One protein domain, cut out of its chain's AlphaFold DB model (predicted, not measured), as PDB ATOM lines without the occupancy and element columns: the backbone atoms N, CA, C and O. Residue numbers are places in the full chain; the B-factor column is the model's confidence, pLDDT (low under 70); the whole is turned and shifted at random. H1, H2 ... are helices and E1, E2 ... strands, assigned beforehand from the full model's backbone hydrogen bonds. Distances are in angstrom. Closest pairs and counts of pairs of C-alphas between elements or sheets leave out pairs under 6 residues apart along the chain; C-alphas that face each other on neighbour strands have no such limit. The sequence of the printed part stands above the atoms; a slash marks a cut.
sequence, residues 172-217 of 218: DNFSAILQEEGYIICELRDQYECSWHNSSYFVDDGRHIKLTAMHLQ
ATOM      1  N   ASP A 172      44.148 -42.702  19.413       66.69
ATOM      2  CA  ASP A 172      44.202 -42.102  18.071       66.69
ATOM      3  C   ASP A 172      43.314 -42.797  17.013       66.69
ATOM      4  O   ASP A 172      43.027 -42.214  15.971       66.69
ATOM      5  N   ASN A 173      42.875 -44.042  17.253       77.94
ATOM      6  CA  ASN A 173      42.034 -44.812  16.328       77.94
ATOM      7  C   ASN A 173      40.521 -44.603  16.546       77.94
ATOM      8  O   ASN A 173      39.720 -45.184  15.811       77.94
ATOM      9  N   PHE A 174      40.121 -43.857  17.577       77.19
ATOM     10  CA  PHE A 174      38.721 -43.533  17.858       77.19
ATOM     11  C   PHE A 174      38.319 -42.193  17.220       77.19
ATOM     12  O   PHE A 174      39.169 -41.387  16.853       77.19
ATOM     13  N   SER A 175      37.014 -41.944  17.072       83.62
ATOM     14  CA  SER A 175      36.518 -40.618  16.680       83.62
ATOM     15  C   SER A 175      36.824 -39.587  17.771       83.62
ATOM     16  O   SER A 175      36.911 -39.947  18.942       83.62
ATOM     17  N   ALA A 176      36.924 -38.304  17.407       80.56
ATOM     18  CA  ALA A 176      37.214 -37.223  18.358       80.56
ATOM     19  C   ALA A 176      36.276 -37.235  19.585       80.56
ATOM     20  O   ALA A 176      36.742 -37.116  20.709       80.56
ATOM     21  N   ILE A 177      34.981 -37.505  19.374       79.88
ATOM     22  CA  ILE A 177      33.972 -37.635  20.442       79.88
ATOM     23  C   ILE A 177      34.336 -38.765  21.421       79.88
ATOM     24  O   ILE A 177      34.339 -38.567  22.628       79.88
ATOM     25  N   LEU A 178      34.712 -39.945  20.915       75.75
ATOM     26  CA  LEU A 178      35.109 -41.085  21.752       75.75
ATOM     27  C   LEU A 178      36.468 -40.872  22.446       75.75
ATOM     28  O   LEU A 178      36.728 -41.474  23.488       75.75
ATOM     29  N   GLN A 179      37.345 -40.037  21.879       79.50
ATOM     30  CA  GLN A 179      38.587 -39.616  22.534       79.50
ATOM     31  C   GLN A 179      38.293 -38.665  23.696       79.50
ATOM     32  O   GLN A 179      38.837 -38.858  24.780       79.50
ATOM     33  N   GLU A 180      37.412 -37.686  23.488       82.12
ATOM     34  CA  GLU A 180      36.960 -36.724  24.496       82.12
ATOM     35  C   GLU A 180      36.226 -37.422  25.653       82.12
ATOM     36  O   GLU A 180      36.630 -37.278  26.805       82.12
ATOM     37  N   GLU A 181      35.251 -38.292  25.356       77.69
ATOM     38  CA  GLU A 181      34.613 -39.172  26.348       77.69
ATOM     39  C   GLU A 181      35.648 -40.018  27.109       77.69
ATOM     40  O   GLU A 181      35.573 -40.158  28.331       77.69
ATOM     41  N   GLY A 182      36.642 -40.568  26.404       79.75
ATOM     42  CA  GLY A 182      37.730 -41.340  27.001       79.75
ATOM     43  C   GLY A 182      38.591 -40.522  27.968       79.75
ATOM     44  O   GLY A 182      38.915 -41.013  29.050       79.75
ATOM     45  N   TYR A 183      38.924 -39.279  27.610       81.38
ATOM     46  CA  TYR A 183      39.656 -38.343  28.466       81.38
ATOM     47  C   TYR A 183      38.856 -37.983  29.720       81.38
ATOM     48  O   TYR A 183      39.372 -38.147  30.826       81.38
ATOM     49  N   ILE A 184      37.585 -37.601  29.561       80.88
ATOM     50  CA  ILE A 184      36.675 -37.272  30.669       80.88
ATOM     51  C   ILE A 184      36.536 -38.468  31.626       80.88
ATOM     52  O   ILE A 184      36.610 -38.312  32.843       80.88
ATOM     53  N   ILE A 185      36.394 -39.690  31.100       79.56
ATOM     54  CA  ILE A 185      36.313 -40.909  31.920       79.56
ATOM     55  C   ILE A 185      37.611 -41.167  32.701       79.56
ATOM     56  O   ILE A 185      37.534 -41.680  33.817       79.56
ATOM     57  N   CYS A 186      38.786 -40.856  32.148       78.88
ATOM     58  CA  CYS A 186      40.054 -40.970  32.872       78.88
ATOM     59  C   CYS A 186      40.171 -39.904  33.971       78.88
ATOM     60  O   CYS A 186      40.390 -40.256  35.125       78.88
ATOM     61  N   GLU A 187      39.928 -38.635  33.645       82.06
ATOM     62  CA  GLU A 187      40.017 -37.518  34.595       82.06
ATOM     63  C   GLU A 187      39.062 -37.698  35.788       82.06
ATOM     64  O   GLU A 187      39.477 -37.602  36.943       82.06
ATOM     65  N   LEU A 188      37.811 -38.097  35.531       79.50
ATOM     66  CA  LEU A 188      36.848 -38.432  36.584       79.50
ATOM     67  C   LEU A 188      37.258 -39.663  37.404       79.50
ATOM     68  O   LEU A 188      36.873 -39.783  38.566       79.50
ATOM     69  N   ARG A 189      38.004 -40.617  36.834       74.88
ATOM     70  CA  ARG A 189      38.452 -41.791  37.597       74.88
ATOM     71  C   ARG A 189      39.550 -41.449  38.585       74.88
ATOM     72  O   ARG A 189      39.485 -41.966  39.701       74.88
ATOM     73  N   ASP A 190      40.476 -40.593  38.168       78.12
ATOM     74  CA  ASP A 190      41.605 -40.126  38.965       78.12
ATOM     75  C   ASP A 190      41.132 -39.129  40.040       78.12
ATOM     76  O   ASP A 190      41.514 -39.237  41.204       78.12
ATOM     77  N   GLN A 191      40.221 -38.209  39.696       76.19
ATOM     78  CA  GLN A 191      39.652 -37.238  40.643       76.19
ATOM     79  C   GLN A 191      38.814 -37.897  41.751       76.19
ATOM     80  O   GLN A 191      38.809 -37.429  42.891       76.19
ATOM     81  N   TYR A 192      38.091 -38.970  41.420       75.12
ATOM     82  CA  TYR A 192      37.165 -39.658  42.324       75.12
ATOM     83  C   TYR A 192      37.677 -41.044  42.751       75.12
ATOM     84  O   TYR A 192      36.891 -41.981  42.947       75.12
ATOM     85  N   GLU A 193      38.996 -41.200  42.891       69.75
ATOM     86  CA  GLU A 193      39.600 -42.425  43.417       69.75
ATOM     87  C   GLU A 193      39.193 -42.644  44.887       69.75
ATOM     88  O   GLU A 193      39.457 -41.834  45.778       69.75
ATOM     89  N   CYS A 194      38.520 -43.765  45.159       70.44
ATOM     90  CA  CYS A 194      38.057 -44.103  46.498       70.44
ATOM     91  C   CYS A 194      39.041 -45.062  47.171       70.44
ATOM     92  O   CYS A 194      39.109 -46.235  46.817       70.44
ATOM     93  N   SER A 195      39.729 -44.614  48.222       68.06
ATOM     94  CA  SER A 195      40.699 -45.436  48.970       68.06
ATOM     95  C   SER A 195      40.113 -46.701  49.629       68.06
ATOM     96  O   SER A 195      40.859 -47.540  50.130       68.06
ATOM     97  N   TRP A 196      38.784 -46.858  49.641       58.44
ATOM     98  CA  TRP A 196      38.071 -47.995  50.236       58.44
ATOM     99  C   TRP A 196      37.555 -48.989  49.182       58.44
ATOM    100  O   TRP A 196      37.165 -50.111  49.526       58.44
ATOM    101  N   HIS A 197      37.515 -48.605  47.902       65.12
ATOM    102  CA  HIS A 197      36.867 -49.372  46.841       65.12
ATOM    103  C   HIS A 197      37.694 -49.361  45.555       65.12
ATOM    104  O   HIS A 197      38.137 -48.325  45.087       65.12
ATOM    105  N   ASN A 198      37.835 -50.521  44.910       61.00
ATOM    106  CA  ASN A 198      38.680 -50.705  43.722       61.00
ATOM    107  C   ASN A 198      38.031 -50.173  42.412       61.00
ATOM    108  O   ASN A 198      38.058 -50.841  41.375       61.00
ATOM    109  N   SER A 199      37.351 -49.026  42.496       64.38
ATOM    110  CA  SER A 199      36.543 -48.344  41.477       64.38
ATOM    111  C   SER A 199      36.339 -46.892  41.925       64.38
ATOM    112  O   SER A 199      36.349 -46.631  43.122       64.38
ATOM    113  N   SER A 200      36.084 -45.966  41.002       69.25
ATOM    114  CA  SER A 200      35.894 -44.543  41.327       69.25
ATOM    115  C   SER A 200      34.472 -44.229  41.830       69.25
ATOM    116  O   SER A 200      33.485 -44.761  41.302       69.25
ATOM    117  N   TYR A 201      34.372 -43.380  42.858       73.69
ATOM    118  CA  TYR A 201      33.130 -42.968  43.529       73.69
ATOM    119  C   TYR A 201      33.168 -41.473  43.838       73.69
ATOM    120  O   TYR A 201      34.102 -41.015  44.495       73.69
ATOM    121  N   PHE A 202      32.122 -40.737  43.463       68.44
ATOM    122  CA  PHE A 202      31.947 -39.369  43.947       68.44
ATOM    123  C   PHE A 202      31.220 -39.367  45.298       68.44
ATOM    124  O   PHE A 202      30.501 -40.313  45.634       68.44
ATOM    125  N   VAL A 203      31.451 -38.322  46.094       61.97
ATOM    126  CA  VAL A 203      30.839 -38.155  47.418       61.97
ATOM    127  C   VAL A 203      29.731 -37.113  47.319       61.97
ATOM    128  O   VAL A 203      30.005 -35.961  46.998       61.97
ATOM    129  N   ASP A 204      28.503 -37.525  47.622       65.56
ATOM    130  CA  ASP A 204      27.306 -36.678  47.642       65.56
ATOM    131  C   ASP A 204      26.557 -36.872  48.969       65.56
ATOM    132  O   ASP A 204      26.217 -38.001  49.337       65.56
ATOM    133  N   ASP A 205      26.375 -35.794  49.739       60.91
ATOM    134  CA  ASP A 205      25.871 -35.818  51.126       60.91
ATOM    135  C   ASP A 205      26.506 -36.928  52.001       60.91
ATOM    136  O   ASP A 205      25.841 -37.644  52.753       60.91
ATOM    137  N   GLY A 206      27.824 -37.122  51.870       61.91
ATOM    138  CA  GLY A 206      28.576 -38.142  52.614       61.91
ATOM    139  C   GLY A 206      28.325 -39.592  52.168       61.91
ATOM    140  O   GLY A 206      28.785 -40.523  52.831       61.91
ATOM    141  N   ARG A 207      27.620 -39.814  51.053       66.06
ATOM    142  CA  ARG A 207      27.414 -41.135  50.443       66.06
ATOM    143  C   ARG A 207      28.387 -41.330  49.286       66.06
ATOM    144  O   ARG A 207      28.501 -40.478  48.413       66.06
ATOM    145  N   HIS A 208      29.054 -42.481  49.257       70.94
ATOM    146  CA  HIS A 208      29.901 -42.884  48.134       70.94
ATOM    147  C   HIS A 208      29.019 -43.422  46.999       70.94
ATOM    148  O   HIS A 208      28.548 -44.560  47.058       70.94
ATOM    149  N   ILE A 209      28.812 -42.624  45.952       74.50
ATOM    150  CA  ILE A 209      28.039 -43.015  44.768       74.50
ATOM    151  C   ILE A 209      29.005 -43.466  43.671       74.50
ATOM    152  O   ILE A 209      29.917 -42.742  43.269       74.50
ATOM    153  N   LYS A 210      28.822 -44.694  43.180       77.44
ATOM    154  CA  LYS A 210      29.690 -45.271  42.147       77.44
ATOM    155  C   LYS A 210      29.511 -44.521  40.828       77.44
ATOM    156  O   LYS A 210      28.384 -44.383  40.357       77.44
ATOM    157  N   LEU A 211      30.604 -44.124  40.179       71.94
ATOM    158  CA  LEU A 211      30.525 -43.582  38.822       71.94
ATOM    159  C   LEU A 211      30.057 -44.670  37.836       71.94
ATOM    160  O   LEU A 211      30.601 -45.777  37.784       71.94
ATOM    161  N   THR A 212      29.014 -44.359  37.065       73.06
ATOM    162  CA  THR A 212      28.434 -45.222  36.026       73.06
ATOM    163  C   THR A 212      28.131 -44.385  34.787       73.06
ATOM    164  O   THR A 212      28.064 -43.161  34.879       73.06
ATOM    165  N   ALA A 213      27.911 -45.028  33.636       67.38
ATOM    166  CA  ALA A 213      27.604 -44.324  32.388       67.38
ATOM    167  C   ALA A 213      26.331 -43.453  32.461       67.38
ATOM    168  O   ALA A 213      26.245 -42.465  31.742       67.38
ATOM    169  N   MET A 214      25.387 -43.750  33.367       69.62
ATOM    170  CA  MET A 214      24.212 -42.895  33.594       69.62
ATOM    171  C   MET A 214      24.578 -41.498  34.113       69.62
ATOM    172  O   MET A 214      23.848 -40.554  33.851       69.62
ATOM    173  N   HIS A 215      25.702 -41.339  34.821       66.88
ATOM    174  CA  HIS A 215      26.152 -40.031  35.319       66.88
ATOM    175  C   HIS A 215      26.861 -39.187  34.243       66.88
ATOM    176  O   HIS A 215      27.270 -38.068  34.526       66.88
ATOM    177  N   LEU A 216      27.022 -39.727  33.029       60.34
ATOM    178  CA  LEU A 216      27.588 -39.045  31.858       60.34
ATOM    179  C   LEU A 216      26.516 -38.718  30.802       60.34
ATOM    180  O   LEU A 216      26.841 -38.177  29.750       60.34
ATOM    181  N   GLN A 217      25.252 -39.066  31.060       57.53
ATOM    182  CA  GLN A 217      24.121 -38.793  30.175       57.53
ATOM    183  C   GLN A 217      23.283 -37.651  30.760       57.53
ATOM    184  O   GLN A 217      22.482 -37.872  31.670       57.53
TER     185      GLN A 217
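What this domain is: This is residues 172 to 217 of the 218 residues of an uncharacterized protein of Rhizophagus clarus (UniProt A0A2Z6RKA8). One long helix, H1, makes most of the length of this domain, and past its last residues the chain loops round into a small two-stranded hairpin of E1 and E2. From the hairpin the backbone folds back alongside H1 to a single short helix turn, H2, residues 213 to 216, just before the printed part ends at residue 217, leaving a gap between H1 and H2, while residues 175 to 180 stick out toward the other end. The printed part has 46 residues with two named helices and two named strands, in the order H1, E1, E2, H2; the sheet has the order E1, E2 and is antiparallel, and the class is mixed, helices and strands. The whole is loose, with a radius of gyration of the C-alphas of 12.3 A, and elongated, spanning 38 by 21 by 13 A.

How they stand to each other: Begin with H1, residues 176 to 191; residues 175 to 180, of which 176 to 180 belong to H1, stand free. In H1 every O i to N i+4 pair is within hydrogen-bond range. Go on to E1, residues 201 to 204, which is near H1, with 6 pairs of C-alphas within 10 A and no pair within 8 A. Next look at E2, residues 207 to 210, which forms a hairpin with E1: the two are antiparallel, with 144 degrees between their directions. Look there for N 202 and O 209 at 3.0 A and N 207 and O 204 at 2.9 A, both within hydrogen-bond range. The C-alphas of Tyr 201 and Lys 210, which face each other, are 4.4 A apart. H1 and E2 are apart. Last comes H2, residues 213 to 216, too short for an O i to N i+4 pair, with its one O i to N i+3 pair within range. H2 is apart from H1 and from E1.

Where its parts are: Find C-alpha 176 at (37.214, -37.223, 18.358); from there H1 runs 22.4 A to C-alpha 191 at (39.652, -37.238, 40.643). E1 and E2 each measure 9.5 A from first to last C-alpha. H2 measures 5.3 A and ends at C-alpha 216, at (27.588, -39.045, 31.858).

The domain as a whole: The C-alphas of Asn 173 and Asp 205, 39.4 A apart, are the two farthest apart. The printed part has no cut. The links E1 to E2 and E2 to H2 are tight, and the link H1 to E1, with 9 residues, is short. Mean pLDDT of the printed part is 72.2; look for values under 70 at residues 172, 193, 195 to 200, 202 to 207 and 213 to 217.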